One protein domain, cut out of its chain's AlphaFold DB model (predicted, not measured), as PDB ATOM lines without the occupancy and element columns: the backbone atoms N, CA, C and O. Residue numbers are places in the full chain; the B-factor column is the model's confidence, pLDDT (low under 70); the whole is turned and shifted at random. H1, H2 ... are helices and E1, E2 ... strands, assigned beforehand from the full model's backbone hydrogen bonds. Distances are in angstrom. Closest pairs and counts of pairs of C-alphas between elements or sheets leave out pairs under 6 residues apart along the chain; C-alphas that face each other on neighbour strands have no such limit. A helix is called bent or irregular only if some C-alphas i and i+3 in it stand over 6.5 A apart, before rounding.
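AT A GLANCE: This is residues 272 to 353 and 370 to 412 of the 666 residues of the protein "TerB_N domain-containing protein" of Acetobacterium wieringae (UniProt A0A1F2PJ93). Two long helices, H3 and H5, cross as a steep X in the core, with short H2 over the crossing and short H4 near the first residues of H5. H1 packs beyond H2 toward one end of the domain, where a small two-stranded sheet, E1 and E2, lies farthest from the core; after H5 an unnamed tail, residues 400 to 412, folds back along that helix. The printed part has 125 residues, with five named helices and two named strands in the order H1 H2 H3 H4 E1 E2 H5, and is mostly helix; the sheet is antiparallel, in the order E1 - E2. The whole is compact, with a radius of gyration of the C-alphas of 14.9 A and spans of 47 by 35 by 24 A.

HOW THE PARTS SIT: In the sheet, E1, residues 349 to 353, and E2, residues 370 to 372, are antiparallel neighbours at 134 degrees. N 349 and O 372 are 2.9 A apart and N 351 and O 370 are 2.8 A apart, both within hydrogen-bond range. The closest C-alphas of H1, residues 272 to 283, and E2 are those of Thr 276 and Val 372, 6.6 A apart. H1, with residues 274 to 278 alone, only just touches H2, residues 291 to 296, with 3 pairs of C-alphas within 8 A, the closest being Ile 278 and Leu 293 at 7.2 A; the tilt is steep, 51 degrees, opposite ways. H3, residues 306 to 333, is the hub and touches three helices. With residues 317 to 321 alone it touches H2, about perpendicular at 85 degrees, the closest C-alphas being those of Phe 291 and Pro 321, 5.5 A apart. H3 touches H5, residues 379 to 399, opposite ways at a steep tilt of 58 degrees, with the C-alphas of Ile 320 and Val 389 closest at 6.3 A. H4, residues 339 to 343, touches residues 380 to 384 of H5, closest at the C-alphas of Phe 343 and Leu 381, 4.6 A. H4 only just touches H3, with 3 pairs of C-alphas within 8 A, closest at Asp 328 and Leu 339, 5.0 A. H1 and H3 are apart. Every O i to N i+4 pair is within hydrogen-bond range in H2, H4 and H5, against 5 of 8 in H1 and 17 of 24 in H3.

IN THESE COORDINATES: E1 is 12.3 A long. H1 begins at C-alpha 272, (129.975, 105.640, 133.692), and is 18.9 A long; it is irregular, with C-alphas 280 and 283 7.1 A apart. H3 is 33.9 A long, with a kink of 124 degrees near residue 313; it is irregular, with C-alphas 311 and 314 7.8 A apart. H5 is 30.1 A long and ends at C-alpha 399, (119.647, 80.826, 108.244).

THE WHOLE: The two C-alphas farthest apart are those of Glu 352 and Gly 401, 49.2 A. Residues 354 to 369 are not printed, and C-alphas 353 and 370 are 6.7 A apart across this cut. Of the links that are printed whole, none is long. The mean pLDDT of the printed part is 87.9, and residues 403 to 404 are under 70.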
ATOM      1  N   PHE A 272     130.905 105.296 132.618       83.44
ATOM      2  CA  PHE A 272     129.975 105.640 133.692       83.44
ATOM      3  C   PHE A 272     128.570 105.991 133.176       83.44
ATOM      4  O   PHE A 272     127.564 105.619 133.784       83.44
ATOM      5  N   VAL A 273     128.506 106.730 132.064       86.81
ATOM      6  CA  VAL A 273     127.240 107.150 131.455       86.81
ATOM      7  C   VAL A 273     126.493 105.920 130.953       86.81
ATOM      8  O   VAL A 273     125.345 105.715 131.336       86.81
ATOM      9  N   THR A 274     127.172 105.054 130.195       88.62
ATOM     10  CA  THR A 274     126.611 103.799 129.677       88.62
ATOM     11  C   THR A 274     126.084 102.922 130.812       88.62
ATOM     12  O   THR A 274     124.944 102.469 130.762       88.62
ATOM     13  N   ASP A 275     126.863 102.747 131.880       90.75
ATOM     14  CA  ASP A 275     126.470 101.955 133.051       90.75
ATOM     15  C   ASP A 275     125.229 102.507 133.756       90.75
ATOM     16  O   ASP A 275     124.370 101.745 134.203       90.75
ATOM     17  N   THR A 276     125.113 103.833 133.829       89.31
ATOM     18  CA  THR A 276     123.940 104.494 134.409       89.31
ATOM     19  C   THR A 276     122.696 104.256 133.556       89.31
ATOM     20  O   THR A 276     121.625 104.012 134.106       89.31
ATOM     21  N   ILE A 277     122.823 104.281 132.227       90.31
ATOM     22  CA  ILE A 277     121.707 103.987 131.320       90.31
ATOM     23  C   ILE A 277     121.316 102.504 131.395       90.31
ATOM     24  O   ILE A 277     120.134 102.189 131.491       90.31
ATOM     25  N   ILE A 278     122.276 101.576 131.459       91.56
ATOM     26  CA  ILE A 278     121.986 100.142 131.654       91.56
ATOM     27  C   ILE A 278     121.237  99.905 132.976       91.56
ATOM     28  O   ILE A 278     120.287  99.123 133.019       91.56
ATOM     29  N   GLU A 279     121.624 100.595 134.053       90.81
ATOM     30  CA  GLU A 279     120.950 100.511 135.355       90.81
ATOM     31  C   GLU A 279     119.468 100.918 135.283       90.81
ATOM     32  O   GLU A 279     118.645 100.291 135.955       90.81
ATOM     33  N   GLN A 280     119.103 101.910 134.460       90.19
ATOM     34  CA  GLN A 280     117.703 102.330 134.279       90.19
ATOM     35  C   GLN A 280     116.830 101.185 133.750       90.19
ATOM     36  O   GLN A 280     115.691 101.013 134.185       90.19
ATOM     37  N   HIS A 281     117.395 100.337 132.890       90.38
ATOM     38  CA  HIS A 281     116.719  99.173 132.321       90.38
ATOM     39  C   HIS A 281     116.637  97.971 133.272       90.38
ATOM     40  O   HIS A 281     116.025  96.959 132.929       90.38
ATOM     41  N   ARG A 282     117.193  98.042 134.492       88.81
ATOM     42  CA  ARG A 282     117.168  96.911 135.441       88.81
ATOM     43  C   ARG A 282     115.748  96.433 135.760       88.81
ATOM     44  O   ARG A 282     115.546  95.248 136.004       88.81
ATOM     45  N   GLN A 283     114.779  97.346 135.819       87.19
ATOM     46  CA  GLN A 283     113.391  97.006 136.156       87.19
ATOM     47  C   GLN A 283     112.583  96.502 134.953       87.19
ATOM     48  O   GLN A 283     111.446  96.057 135.131       87.19
ATOM     49  N   ASP A 284     113.147  96.543 133.743       90.00
ATOM     50  CA  ASP A 284     112.490  96.002 132.562       90.00
ATOM     51  C   ASP A 284     112.474  94.474 132.636       90.00
ATOM     52  O   ASP A 284     113.510  93.817 132.727       90.00
ATOM     53  N   VAL A 285     111.271  93.893 132.599       86.25
ATOM     54  CA  VAL A 285     111.073  92.439 132.612       86.25
ATOM     55  C   VAL A 285     110.258  92.027 131.377       86.25
ATOM     56  O   VAL A 285     109.059  92.320 131.316       86.25
ATOM     57  N   PRO A 286     110.860  91.330 130.392       88.88
ATOM     58  CA  PRO A 286     112.284  90.980 130.308       88.88
ATOM     59  C   PRO A 286     113.176  92.200 130.051       88.88
ATOM     60  O   PRO A 286     112.677  93.224 129.580       88.88
ATOM     61  N   LEU A 287     114.475  92.059 130.317       92.75
ATOM     62  CA  LEU A 287     115.483  93.101 130.104       92.75
ATOM     63  C   LEU A 287     115.433  93.640 128.667       92.75
ATOM     64  O   LEU A 287     115.493  92.861 127.712       92.75
ATOM     65  N   LYS A 288     115.357  94.965 128.506       91.38
ATOM     66  CA  LYS A 288     115.309  95.642 127.201       91.38
ATOM     67  C   LYS A 288     116.498  96.575 127.048       91.38
ATOM     68  O   LYS A 288     116.462  97.701 127.520       91.38
ATOM     69  N   LEU A 289     117.536  96.101 126.372       91.75
ATOM     70  CA  LEU A 289     118.677  96.926 125.983       91.75
ATOM     71  C   LEU A 289     118.590  97.212 124.484       91.75
ATOM     72  O   LEU A 289     118.215  96.317 123.726       91.75
ATOM     73  N   SER A 290     118.919  98.434 124.059       91.75
ATOM     74  CA  SER A 290     119.081  98.749 122.636       91.75
ATOM     75  C   SER A 290     120.306  98.042 122.051       91.75
ATOM     76  O   SER A 290     121.137  97.500 122.788       91.75
ATOM     77  N   PHE A 291     120.427  98.030 120.723       91.50
ATOM     78  CA  PHE A 291     121.544  97.380 120.036       91.50
ATOM     79  C   PHE A 291     122.892  97.937 120.500       91.50
ATOM     80  O   PHE A 291     123.820  97.182 120.764       91.50
ATOM     81  N   GLU A 292     122.977  99.244 120.687       89.44
ATOM     82  CA  GLU A 292     124.197  99.958 121.025       89.44
ATOM     83  C   GLU A 292     124.578  99.795 122.498       89.44
ATOM     84  O   GLU A 292     125.761  99.770 122.823       89.44
ATOM     85  N   LEU A 293     123.602  99.604 123.392       91.00
ATOM     86  CA  LEU A 293     123.886  99.196 124.771       91.00
ATOM     87  C   LEU A 293     124.430  97.764 124.824       91.00
ATOM     88  O   LEU A 293     125.326  97.484 125.619       91.00
ATOM     89  N   VAL A 294     123.917  96.863 123.979       92.56
ATOM     90  CA  VAL A 294     124.460  95.500 123.859       92.56
ATOM     91  C   VAL A 294     125.865  95.526 123.250       92.56
ATOM     92  O   VAL A 294     126.746  94.857 123.775       92.56
ATOM     93  N   ASP A 295     126.099  96.340 122.220       90.69
ATOM     94  CA  ASP A 295     127.416  96.571 121.605       90.69
ATOM     95  C   ASP A 295     128.428  97.118 122.628       90.69
ATOM     96  O   ASP A 295     129.554  96.635 122.721       90.69
ATOM     97  N   ALA A 296     128.014  98.051 123.492       88.81
ATOM     98  CA  ALA A 296     128.860  98.580 124.564       88.81
ATOM     99  C   ALA A 296     129.148  97.567 125.695       88.81
ATOM    100  O   ALA A 296     130.120  97.736 126.437       88.81
ATOM    101  N   LEU A 297     128.316  96.527 125.834       90.31
ATOM    102  CA  LEU A 297     128.525  95.382 126.732       90.31
ATOM    103  C   LEU A 297     129.293  94.227 126.070       90.31
ATOM    104  O   LEU A 297     129.605  93.250 126.751       90.31
ATOM    105  N   CYS A 298     129.573  94.320 124.772       88.94
ATOM    106  CA  CYS A 298     130.178  93.269 123.969       88.94
ATOM    107  C   CYS A 298     131.643  93.619 123.655       88.94
ATOM    108  O   CYS A 298     131.980  94.724 123.225       88.94
ATOM    109  N   ASP A 299     132.544  92.670 123.877       85.88
ATOM    110  CA  ASP A 299     133.953  92.779 123.493       85.88
ATOM    111  C   ASP A 299     134.111  92.562 121.998       85.88
ATOM    112  O   ASP A 299     134.772  93.358 121.336       85.88
ATOM    113  N   TYR A 300     133.417  91.546 121.485       85.88
ATOM    114  CA  TYR A 300     133.350  91.227 120.066       85.88
ATOM    115  C   TYR A 300     132.739  92.388 119.269       85.88
ATOM    116  O   TYR A 300     131.686  92.917 119.640       85.88
ATOM    117  N   SER A 301     133.393  92.774 118.169       85.19
ATOM    118  CA  SER A 301     132.952  93.874 117.306       85.19
ATOM    119  C   SER A 301     131.756  93.450 116.455       85.19
ATOM    120  O   SER A 301     131.896  92.866 115.381       85.19
ATOM    121  N   ILE A 302     130.549  93.770 116.925       87.31
ATOM    122  CA  ILE A 302     129.305  93.403 116.237       87.31
ATOM    123  C   ILE A 302     129.209  94.106 114.881       87.31
ATOM    124  O   ILE A 302     128.881  93.486 113.874       87.31
ATOM    125  N   LYS A 303     129.502  95.411 114.855       86.50
ATOM    126  CA  LYS A 303     129.472  96.239 113.637       86.50
ATOM    127  C   LYS A 303     130.604  95.890 112.669       86.50
ATOM    128  O   LYS A 303     130.467  96.094 111.465       86.50
ATOM    129  N   GLY A 304     131.702  95.371 113.207       81.44
ATOM    130  CA  GLY A 304     132.846  94.895 112.452       81.44
ATOM    131  C   GLY A 304     132.654  93.545 111.791       81.44
ATOM    132  O   GLY A 304     133.443  93.200 110.918       81.44
ATOM    133  N   SER A 305     131.636  92.782 112.193       86.56
ATOM    134  CA  SER A 305     131.527  91.410 111.733       86.56
ATOM    135  C   SER A 305     131.253  91.324 110.238       86.56
ATOM    136  O   SER A 305     130.473  92.100 109.668       86.56
ATOM    137  N   LYS A 306     131.823  90.303 109.596       82.75
ATOM    138  CA  LYS A 306     131.604  90.046 108.163       82.75
ATOM    139  C   LYS A 306     130.119  89.917 107.835       82.75
ATOM    140  O   LYS A 306     129.681  90.329 106.763       82.75
ATOM    141  N   PHE A 307     129.322  89.365 108.750       85.88
ATOM    142  CA  PHE A 307     127.878  89.243 108.563       85.88
ATOM    143  C   PHE A 307     127.174  90.605 108.607       85.88
ATOM    144  O   PHE A 307     126.357  90.886 107.728       85.88
ATOM    145  N   TYR A 308     127.527  91.471 109.561       86.88
ATOM    146  CA  TYR A 308     126.988  92.829 109.651       86.88
ATOM    147  C   TYR A 308     127.320  93.646 108.395       86.88
ATOM    148  O   TYR A 308     126.431  94.248 107.783       86.88
ATOM    149  N   GLN A 309     128.581  93.597 107.956       85.25
ATOM    150  CA  GLN A 309     129.078  94.316 106.780       85.25
ATOM    151  C   GLN A 309     128.526  93.776 105.450       85.25
ATOM    152  O   GLN A 309     128.372  94.531 104.493       85.25
ATOM    153  N   SER A 310     128.143  92.497 105.384       80.88
ATOM    154  CA  SER A 310     127.569  91.864 104.181       80.88
ATOM    155  C   SER A 310     126.120  92.285 103.869       80.88
ATOM    156  O   SER A 310     125.442  91.620 103.085       80.88
ATOM    157  N   GLY A 311     125.621  93.368 104.475       81.88
ATOM    158  CA  GLY A 311     124.277  93.908 104.242       81.88
ATOM    159  C   GLY A 311     123.194  93.388 105.193       81.88
ATOM    160  O   GLY A 311     122.024  93.712 105.006       81.88
ATOM    161  N   TYR A 312     123.554  92.620 106.230       86.69
ATOM    162  CA  TYR A 312     122.608  92.118 107.240       86.69
ATOM    163  C   TYR A 312     122.550  92.982 108.513       86.69
ATOM    164  O   TYR A 312     122.009  92.550 109.534       86.69
ATOM    165  N   HIS A 313     123.066  94.213 108.461       88.56
ATOM    166  CA  HIS A 313     123.115  95.131 109.603       88.56
ATOM    167  C   HIS A 313     121.740  95.395 110.242       88.56
ATOM    168  O   HIS A 313     121.627  95.338 111.463       88.56
ATOM    169  N   GLU A 314     120.678  95.616 109.458       89.19
ATOM    170  CA  GLU A 314     119.331  95.851 110.014       89.19
ATOM    171  C   GLU A 314     118.775  94.614 110.728       89.19
ATOM    172  O   GLU A 314     118.187  94.721 111.804       89.19
ATOM    173  N   VAL A 315     119.039  93.421 110.183       90.38
ATOM    174  CA  VAL A 315     118.647  92.158 110.821       90.38
ATOM    175  C   VAL A 315     119.357  92.005 112.163       90.38
ATOM    176  O   VAL A 315     118.738  91.597 113.142       90.38
ATOM    177  N   MET A 316     120.644  92.351 112.238       90.69
ATOM    178  CA  MET A 316     121.400  92.293 113.489       90.69
ATOM    179  C   MET A 316     120.929  93.323 114.516       90.69
ATOM    180  O   MET A 316     120.744  92.956 115.679       90.69
ATOM    181  N   LYS A 317     120.675  94.569 114.098       91.50
ATOM    182  CA  LYS A 317     120.127  95.621 114.971       91.50
ATOM    183  C   LYS A 317     118.811  95.202 115.620       91.50
ATOM    184  O   LYS A 317     118.582  95.498 116.788       91.50
ATOM    185  N   GLU A 318     117.967  94.467 114.897       91.75
ATOM    186  CA  GLU A 318     116.707  93.955 115.436       91.75
ATOM    187  C   GLU A 318     116.881  92.667 116.261       91.75
ATOM    188  O   GLU A 318     116.283  92.514 117.333       91.75
ATOM    189  N   ALA A 319     117.676  91.712 115.776       92.62
ATOM    190  CA  ALA A 319     117.778  90.381 116.366       92.62
ATOM    191  C   ALA A 319     118.561  90.365 117.681       92.62
ATOM    192  O   ALA A 319     118.131  89.698 118.625       92.62
ATOM    193  N   ILE A 320     119.685  91.081 117.755       94.44
ATOM    194  CA  ILE A 320     120.612  91.022 118.891       94.44
ATOM    195  C   ILE A 320     119.949  91.470 120.209       94.44
ATOM    196  O   ILE A 320     119.942  90.670 121.151       94.44
ATOM    197  N   PRO A 321     119.286  92.642 120.295       94.19
ATOM    198  CA  PRO A 321     118.507  93.031 121.476       94.19
ATOM    199  C   PRO A 321     117.492  91.975 121.916       94.19
ATOM    200  O   PRO A 321     117.387  91.641 123.097       94.19
ATOM    201  N   ARG A 322     116.765  91.390 120.954       94.25
ATOM    202  CA  ARG A 322     115.728  90.386 121.226       94.25
ATOM    203  C   ARG A 322     116.313  89.088 121.775       94.25
ATOM    204  O   ARG A 322     115.681  88.466 122.627       94.25
ATOM    205  N   ILE A 323     117.498  88.684 121.318       94.12
ATOM    206  CA  ILE A 323     118.220  87.520 121.852       94.12
ATOM    207  C   ILE A 323     118.570  87.750 123.325       94.12
ATOM    208  O   ILE A 323     118.308  86.873 124.150       94.12
ATOM    209  N   VAL A 324     119.088  88.931 123.671       94.00
ATOM    210  CA  VAL A 324     119.417  89.295 125.060       94.00
ATOM    211  C   VAL A 324     118.158  89.313 125.933       94.00
ATOM    212  O   VAL A 324     118.140  88.685 126.994       94.00
ATOM    213  N   SER A 325     117.067  89.932 125.467       94.00
ATOM    214  CA  SER A 325     115.774  89.912 126.169       94.00
ATOM    215  C   SER A 325     115.231  88.493 126.368       94.00
ATOM    216  O   SER A 325     114.660  88.178 127.413       94.00
ATOM    217  N   LEU A 326     115.394  87.614 125.376       92.44
ATOM    218  CA  LEU A 326     114.943  86.224 125.447       92.44
ATOM    219  C   LEU A 326     115.763  85.414 126.458       92.44
ATOM    220  O   LEU A 326     115.186  84.628 127.213       92.44
ATOM    221  N   ALA A 327     117.081  85.620 126.493       91.06
ATOM    222  CA  ALA A 327     117.967  84.998 127.471       91.06
ATOM    223  C   ALA A 327     117.607  85.434 128.903       91.06
ATOM    224  O   ALA A 327     117.428  84.578 129.771       91.06
ATOM    225  N   ASP A 328     117.383  86.733 129.136       92.44
ATOM    226  CA  ASP A 328     116.911  87.244 130.432       92.44
ATOM    227  C   ASP A 328     115.565  86.623 130.844       92.44
ATOM    228  O   ASP A 328     115.426  86.094 131.952       92.44
ATOM    229  N   ALA A 329     114.584  86.601 129.934       91.06
ATOM    230  CA  ALA A 329     113.274  85.999 130.187       91.06
ATOM    231  C   ALA A 329     113.387  84.522 130.599       91.06
ATOM    232  O   ALA A 329     112.645  84.037 131.462       91.06
ATOM    233  N   PHE A 330     114.305  83.791 129.968       88.69
ATOM    234  CA  PHE A 330     114.526  82.377 130.231       88.69
ATOM    235  C   PHE A 330     115.190  82.124 131.588       88.69
ATOM    236  O   PHE A 330     114.725  81.250 132.327       88.69
ATOM    237  N   LEU A 331     116.203  82.914 131.956       87.25
ATOM    238  CA  LEU A 331     116.836  82.859 133.280       87.25
ATOM    239  C   LEU A 331     115.797  83.073 134.387       87.25
ATOM    240  O   LEU A 331     115.651  82.232 135.281       87.25
ATOM    241  N   ARG A 332     114.967  84.112 134.254       87.56
ATOM    242  CA  ARG A 332     113.885  84.404 135.210       87.56
ATOM    243  C   ARG A 332     112.868  83.266 135.303       87.56
ATOM    244  O   ARG A 332     112.415  82.919 136.393       87.56
ATOM    245  N   LYS A 333     112.536  82.618 134.179       87.31
ATOM    246  CA  LYS A 333     111.626  81.457 134.149       87.31
ATOM    247  C   LYS A 333     112.191  80.231 134.875       87.31
ATOM    248  O   LYS A 333     111.416  79.448 135.421       87.31
ATOM    249  N   LYS A 334     113.516  80.067 134.919       84.88
ATOM    250  CA  LYS A 334     114.208  79.027 135.705       84.88
ATOM    251  C   LYS A 334     114.293  79.348 137.206       84.88
ATOM    252  O   LYS A 334     115.012  78.661 137.929       84.88
ATOM    253  N   SER A 335     113.563  80.361 137.683       71.25
ATOM    254  CA  SER A 335     113.633  80.881 139.055       71.25
ATOM    255  C   SER A 335     115.018  81.417 139.437       71.25
ATOM    256  O   SER A 335     115.354  81.454 140.620       71.25
ATOM    257  N   GLN A 336     115.825  81.815 138.449       73.81
ATOM    258  CA  GLN A 336     117.066  82.551 138.676       73.81
ATOM    259  C   GLN A 336     116.781  84.062 138.687       73.81
ATOM    260  O   GLN A 336     115.758  84.501 138.149       73.81
ATOM    261  N   PRO A 337     117.665  84.874 139.293       82.69
ATOM    262  CA  PRO A 337     117.712  86.307 139.024       82.69
ATOM    263  C   PRO A 337     117.843  86.584 137.510       82.69
ATOM    264  O   PRO A 337     118.175  85.687 136.733       82.69
ATOM    265  N   GLY A 338     117.510  87.801 137.074       86.44
ATOM    266  CA  GLY A 338     117.676  88.184 135.671       86.44
ATOM    267  C   GLY A 338     119.139  88.288 135.256       86.44
ATOM    268  O   GLY A 338     120.051  88.147 136.067       86.44
ATOM    269  N   LEU A 339     119.368  88.557 133.975       91.12
ATOM    270  CA  LEU A 339     120.695  88.581 133.361       91.12
ATOM    271  C   LEU A 339     121.633  89.574 134.068       91.12
ATOM    272  O   LEU A 339     122.761  89.213 134.408       91.12
ATOM    273  N   LEU A 340     121.161  90.797 134.348       91.69
ATOM    274  CA  LEU A 340     121.955  91.817 135.046       91.69
ATOM    275  C   LEU A 340     122.195  91.475 136.520       91.69
ATOM    276  O   LEU A 340     123.217  91.869 137.074       91.69
ATOM    277  N   GLU A 341     121.263  90.786 137.175       89.81
ATOM    278  CA  GLU A 341     121.395  90.379 138.574       89.81
ATOM    279  C   GLU A 341     122.283  89.141 138.748       89.81
ATOM    280  O   GLU A 341     122.927  89.005 139.784       89.81
ATOM    281  N   THR A 342     122.319  88.247 137.759       89.31
ATOM    282  CA  THR A 342     123.124  87.020 137.788       89.31
ATOM    283  C   THR A 342     124.571  87.265 137.378       89.31
ATOM    284  O   THR A 342     125.466  86.714 138.013       89.31
ATOM    285  N   PHE A 343     124.807  88.055 136.328       90.06
ATOM    286  CA  PHE A 343     126.146  88.230 135.747       90.06
ATOM    287  C   PHE A 343     126.727  89.636 135.936       90.06
ATOM    288  O   PHE A 343     127.920  89.845 135.707       90.06
ATOM    289  N   GLY A 344     125.903  90.610 136.328       88.38
ATOM    290  CA  GLY A 344     126.348  91.971 136.618       88.38
ATOM    291  C   GLY A 344     126.972  92.121 138.013       88.38
ATOM    292  O   GLY A 344     126.963  91.195 138.824       88.38
ATOM    293  N   PRO A 345     127.519  93.305 138.327       88.75
ATOM    294  CA  PRO A 345     128.174  93.554 139.605       88.75
ATOM    295  C   PRO A 345     127.167  93.578 140.768       88.75
ATOM    296  O   PRO A 345     126.130  94.253 140.726       88.75
ATOM    297  N   GLU A 346     127.504  92.880 141.856       82.19
ATOM    298  CA  GLU A 346     126.648  92.799 143.045       82.19
ATOM    299  C   GLU A 346     126.496  94.166 143.732       82.19
ATOM    300  O   GLU A 346     125.381  94.605 144.034       82.19
ATOM    301  N   GLN A 347     127.615  94.867 143.936       85.62
ATOM    302  CA  GLN A 347     127.678  96.115 144.694       85.62
ATOM    303  C   GLN A 347     127.943  97.314 143.788       85.62
ATOM    304  O   GLN A 347     128.720  97.245 142.839       85.62
ATOM    305  N   ALA A 348     127.292  98.429 144.115       89.50
ATOM    306  CA  ALA A 348     127.637  99.712 143.531       89.50
ATOM    307  C   ALA A 348     128.900 100.252 144.205       89.50
ATOM    308  O   ALA A 348     129.073 100.111 145.418       89.50
ATOM    309  N   ILE A 349     129.750 100.903 143.428       88.19
ATOM    310  CA  ILE A 349     130.961 101.548 143.918       88.19
ATOM    311  C   ILE A 349     130.828 103.057 143.782       88.19
ATOM    312  O   ILE A 349     130.181 103.557 142.860       88.19
ATOM    313  N   THR A 350     131.452 103.786 144.700       89.00
ATOM    314  CA  THR A 350     131.538 105.242 144.617       89.00
ATOM    315  C   THR A 350     132.852 105.637 143.958       89.00
ATOM    316  O   THR A 350     133.923 105.260 144.432       89.00
ATOM    317  N   LYS A 351     132.769 106.407 142.873       83.75
ATOM    318  CA  LYS A 351     133.910 106.940 142.123       83.75
ATOM    319  C   LYS A 351     133.830 108.457 142.025       83.75
ATOM    320  O   LYS A 351     132.766 109.055 142.160       83.75
ATOM    321  N   GLU A 352     134.980 109.073 141.804       83.69
ATOM    322  CA  GLU A 352     135.093 110.497 141.518       83.69
ATOM    323  C   GLU A 352     134.909 110.747 140.016       83.69
ATOM    324  O   GLU A 352     135.599 110.144 139.194       83.69
ATOM    325  N   ARG A 353     133.979 111.635 139.650       83.69
ATOM    326  CA  ARG A 353     133.729 112.067 138.267       83.69
ATOM    327  C   ARG A 353     133.926 113.573 138.147       83.69
ATOM    328  O   ARG A 353     133.431 114.326 138.981       83.69
ATOM    329  N   VAL A 370     130.094 109.901 142.682       84.75
ATOM    330  CA  VAL A 370     128.974 109.220 142.033       84.75
ATOM    331  C   VAL A 370     128.995 107.743 142.381       84.75
ATOM    332  O   VAL A 370     130.057 107.128 142.418       84.75
ATOM    333  N   THR A 371     127.823 107.166 142.637       88.12
ATOM    334  CA  THR A 371     127.680 105.738 142.937       88.12
ATOM    335  C   THR A 371     127.070 105.034 141.735       88.12
ATOM    336  O   THR A 371     125.970 105.393 141.323       88.12
ATOM    337  N   VAL A 372     127.769 104.039 141.188       89.19
ATOM    338  CA  VAL A 372     127.345 103.298 139.988       89.19
ATOM    339  C   VAL A 372     127.671 101.815 140.099       89.19
ATOM    340  O   VAL A 372     128.567 101.405 140.841       89.19
ATOM    341  N   LYS A 373     126.922 101.005 139.356       91.31
ATOM    342  CA  LYS A 373     127.196  99.590 139.118       91.31
ATOM    343  C   LYS A 373     127.919  99.452 137.782       91.31
ATOM    344  O   LYS A 373     127.354  99.805 136.758       91.31
ATOM    345  N   GLU A 374     129.146  98.946 137.792       90.88
ATOM    346  CA  GLU A 374     129.993  98.890 136.591       90.88
ATOM    347  C   GLU A 374     129.640  97.731 135.649       90.88
ATOM    348  O   GLU A 374     130.361  96.736 135.565       90.88
ATOM    349  N   TYR A 375     128.507  97.822 134.958       90.94
ATOM    350  CA  TYR A 375     128.035  96.777 134.049       90.94
ATOM    351  C   TYR A 375     128.969  96.550 132.856       90.94
ATOM    352  O   TYR A 375     129.386  95.424 132.599       90.94
ATOM    353  N   SER A 376     129.353  97.621 132.170       87.31
ATOM    354  CA  SER A 376     130.239  97.626 131.001       87.31
ATOM    355  C   SER A 376     131.682  97.244 131.312       87.31
ATOM    356  O   SER A 376     132.458  96.981 130.397       87.31
ATOM    357  N   SER A 377     132.052  97.155 132.591       86.50
ATOM    358  CA  SER A 377     133.355  96.646 133.035       86.50
ATOM    359  C   SER A 377     133.266  95.281 133.725       86.50
ATOM    360  O   SER A 377     134.294  94.749 134.133       86.50
ATOM    361  N   ALA A 378     132.071  94.690 133.860       89.69
ATOM    362  CA  ALA A 378     131.877  93.410 134.538       89.69
ATOM    363  C   ALA A 378     132.262  92.229 133.621       89.69
ATOM    364  O   ALA A 378     131.552  91.967 132.647       89.69
ATOM    365  N   PRO A 379     133.325  91.455 133.931       88.94
ATOM    366  CA  PRO A 379     133.828  90.424 133.016       88.94
ATOM    367  C   PRO A 379     132.831  89.287 132.764       88.94
ATOM    368  O   PRO A 379     132.722  88.788 131.649       88.94
ATOM    369  N   GLN A 380     132.080  88.886 133.794       90.81
ATOM    370  CA  GLN A 380     131.098  87.801 133.685       90.81
ATOM    371  C   GLN A 380     129.926  88.188 132.778       90.81
ATOM    372  O   GLN A 380     129.520  87.395 131.931       90.81
ATOM    373  N   LEU A 381     129.419  89.417 132.929       91.81
ATOM    374  CA  LEU A 381     128.356  89.956 132.087       91.81
ATOM    375  C   LEU A 381     128.808  90.087 130.634       91.81
ATOM    376  O   LEU A 381     128.122  89.581 129.750       91.81
ATOM    377  N   ARG A 382     129.966  90.718 130.400       91.25
ATOM    378  CA  ARG A 382     130.523  90.908 129.051       91.25
ATOM    379  C   ARG A 382     130.727  89.579 128.345       91.25
ATOM    380  O   ARG A 382     130.231  89.403 127.240       91.25
ATOM    381  N   ASN A 383     131.344  88.606 129.020       90.88
ATOM    382  CA  ASN A 383     131.527  87.277 128.448       90.88
ATOM    383  C   ASN A 383     130.180  86.639 128.083       90.88
ATOM    384  O   ASN A 383     129.999  86.192 126.958       90.88
ATOM    385  N   TYR A 384     129.192  86.648 128.981       91.81
ATOM    386  CA  TYR A 384     127.886  86.058 128.669       91.81
ATOM    387  C   TYR A 384     127.188  86.754 127.486       91.81
ATOM    388  O   TYR A 384     126.638  86.078 126.614       91.81
ATOM    389  N   VAL A 385     127.252  88.087 127.410       93.19
ATOM    390  CA  VAL A 385     126.726  88.862 126.274       93.19
ATOM    391  C   VAL A 385     127.480  88.527 124.981       93.19
ATOM    392  O   VAL A 385     126.821  88.252 123.979       93.19
ATOM    393  N   ASN A 386     128.815  88.433 125.003       92.62
ATOM    394  CA  ASN A 386     129.627  87.996 123.857       92.62
ATOM    395  C   ASN A 386     129.159  86.640 123.335       92.62
ATOM    396  O   ASN A 386     128.933  86.476 122.136       92.62
ATOM    397  N   GLN A 387     128.978  85.671 124.235       92.00
ATOM    398  CA  GLN A 387     128.525  84.334 123.865       92.00
ATOM    399  C   GLN A 387     127.150  84.395 123.192       92.00
ATOM    400  O   GLN A 387     126.979  83.852 122.098       92.00
ATOM    401  N   LEU A 388     126.185  85.102 123.795       93.31
ATOM    402  CA  LEU A 388     124.838  85.277 123.240       93.31
ATOM    403  C   LEU A 388     124.860  85.905 121.842       93.31
ATOM    404  O   LEU A 388     124.173  85.413 120.943       93.31
ATOM    405  N   VAL A 389     125.650  86.965 121.659       93.75
ATOM    406  CA  VAL A 389     125.792  87.677 120.383       93.75
ATOM    407  C   VAL A 389     126.406  86.763 119.325       93.75
ATOM    408  O   VAL A 389     125.790  86.569 118.276       93.75
ATOM    409  N   ARG A 390     127.549  86.120 119.610       92.38
ATOM    410  CA  ARG A 390     128.229  85.204 118.671       92.38
ATOM    411  C   ARG A 390     127.340  84.016 118.295       92.38
ATOM    412  O   ARG A 390     127.299  83.609 117.134       92.38
ATOM    413  N   PHE A 391     126.584  83.465 119.246       93.00
ATOM    414  CA  PHE A 391     125.645  82.367 118.983       93.00
ATOM    415  C   PHE A 391     124.463  82.804 118.119       93.00
ATOM    416  O   PHE A 391     124.071  82.100 117.180       93.00
ATOM    417  N   GLY A 392     123.894  83.967 118.435       91.94
ATOM    418  CA  GLY A 392     122.836  84.589 117.656       91.94
ATOM    419  C   GLY A 392     123.273  84.829 116.220       91.94
ATOM    420  O   GLY A 392     122.600  84.388 115.289       91.94
ATOM    421  N   GLU A 393     124.444  85.436 116.043       93.25
ATOM    422  CA  GLU A 393     125.026  85.694 114.733       93.25
ATOM    423  C   GLU A 393     125.290  84.397 113.963       93.25
ATOM    424  O   GLU A 393     124.865  84.282 112.820       93.25
ATOM    425  N   ASN A 394     125.883  83.370 114.576       91.31
ATOM    426  CA  ASN A 394     126.080  82.071 113.919       91.31
ATOM    427  C   ASN A 394     124.771  81.421 113.462       91.31
ATOM    428  O   ASN A 394     124.720  80.788 112.404       91.31
ATOM    429  N   THR A 395     123.711  81.571 114.254       90.00
ATOM    430  CA  THR A 395     122.385  81.073 113.887       90.00
ATOM    431  C   THR A 395     121.824  81.852 112.699       90.00
ATOM    432  O   THR A 395     121.260  81.247 111.789       90.00
ATOM    433  N   LEU A 396     122.011  83.174 112.664       89.81
ATOM    434  CA  LEU A 396     121.638  84.006 111.519       89.81
ATOM    435  C   LEU A 396     122.479  83.656 110.280       89.81
ATOM    436  O   LEU A 396     121.904  83.424 109.220       89.81
ATOM    437  N   ARG A 397     123.804  83.496 110.409       89.75
ATOM    438  CA  ARG A 397     124.696  83.021 109.336       89.75
ATOM    439  C   ARG A 397     124.218  81.667 108.786       89.75
ATOM    440  O   ARG A 397     124.241  81.471 107.576       89.75
ATOM    441  N   GLU A 398     123.738  80.751 109.638       89.56
ATOM    442  CA  GLU A 398     123.138  79.475 109.208       89.56
ATOM    443  C   GLU A 398     121.826  79.663 108.437       89.56
ATOM    444  O   GLU A 398     121.656  79.018 107.404       89.56
ATOM    445  N   ILE A 399     120.923  80.527 108.914       86.81
ATOM    446  CA  ILE A 399     119.647  80.826 108.244       86.81
ATOM    447  C   ILE A 399     119.909  81.425 106.858       86.81
ATOM    448  O   ILE A 399     119.415  80.908 105.870       86.81
ATOM    449  N   TYR A 400     120.765  82.440 106.761       84.94
ATOM    450  CA  TYR A 400     121.055  83.136 105.501       84.94
ATOM    451  C   TYR A 400     122.158  82.471 104.653       84.94
ATOM    452  O   TYR A 400     122.618  83.043 103.664       84.94
ATOM    453  N   GLY A 401     122.627  81.274 105.021       80.25
ATOM    454  CA  GLY A 401     123.596  80.499 104.233       80.25
ATOM    455  C   GLY A 401     124.989  81.132 104.083       80.25
ATOM    456  O   GLY A 401     125.690  80.854 103.105       80.25
ATOM    457  N   THR A 402     125.410  81.968 105.033       77.81
ATOM    458  CA  THR A 402     126.726  82.631 105.035       77.81
ATOM    459  C   THR A 402     127.812  81.695 105.588       77.81
ATOM    460  O   THR A 402     127.582  80.923 106.520       77.81
ATOM    461  N   LYS A 403     129.008  81.718 104.982       68.56
ATOM    462  CA  LYS A 403     130.163  80.903 105.403       68.56
ATOM    463  C   LYS A 403     130.987  81.624 106.479       68.56
ATOM    464  O   LYS A 403     130.967  82.842 106.537       68.56
ATOM    465  N   GLY A 404     131.737  80.854 107.272       69.94
ATOM    466  CA  GLY A 404     132.522  81.354 108.407       69.94
ATOM    467  C   GLY A 404     131.695  81.306 109.690       69.94
ATOM    468  O   GLY A 404     130.804  82.123 109.882       69.94
ATOM    469  N   ARG A 405     131.935  80.308 110.547       77.56
ATOM    470  CA  ARG A 405     131.261  80.190 111.848       77.56
ATOM    471  C   ARG A 405     132.213  80.648 112.940       77.56
ATOM    472  O   ARG A 405     133.334  80.146 112.990       77.56
ATOM    473  N   LEU A 406     131.722  81.514 113.816       82.81
ATOM    474  CA  LEU A 406     132.409  81.936 115.032       82.81
ATOM    475  C   LEU A 406     132.580  80.709 115.944       82.81
ATOM    476  O   LEU A 406     131.636  79.924 116.104       82.81
ATOM    477  N   ARG A 407     133.779  80.478 116.475       77.12
ATOM    478  CA  ARG A 407     134.121  79.293 117.286       77.12
ATOM    479  C   ARG A 407     134.142  79.644 118.778       77.12
ATOM    480  O   ARG A 407     133.862  80.771 119.151       77.12
ATOM    481  N   GLY A 408     134.388  78.654 119.640       75.12
ATOM    482  CA  GLY A 408     134.550  78.885 121.085       75.12
ATOM    483  C   GLY A 408     133.274  79.280 121.838       75.12
ATOM    484  O   GLY A 408     133.363  79.905 122.888       75.12
ATOM    485  N   ILE A 409     132.090  78.939 121.309       82.31
ATOM    486  CA  ILE A 409     130.832  79.385 121.911       82.31
ATOM    487  C   ILE A 409     130.385  78.465 123.049       82.31
ATOM    488  O   ILE A 409     130.061  77.297 122.821       82.31
ATOM    489  N   GLU A 410     130.282  79.022 124.253       80.75
ATOM    490  CA  GLU A 410     129.855  78.326 125.468       80.75
ATOM    491  C   GLU A 410     128.507  78.876 125.966       80.75
ATOM    492  O   GLU A 410     128.440  79.819 126.753       80.75
ATOM    493  N   ILE A 411     127.404  78.274 125.507       84.12
ATOM    494  CA  ILE A 411     126.040  78.561 125.990       84.12
ATOM    495  C   ILE A 411     125.373  77.258 126.421       84.12
ATOM    496  O   ILE A 411     125.568  76.211 125.798       84.12
ATOM    497  N   ASP A 412     124.547  77.314 127.469       84.50
ATOM    498  CA  ASP A 412     123.760  76.162 127.890       84.50
ATOM    499  C   ASP A 412     122.810  75.677 126.779       84.50
ATOM    500  O   ASP A 412     122.159  76.453 126.076       84.50
TER     501      ASP A 412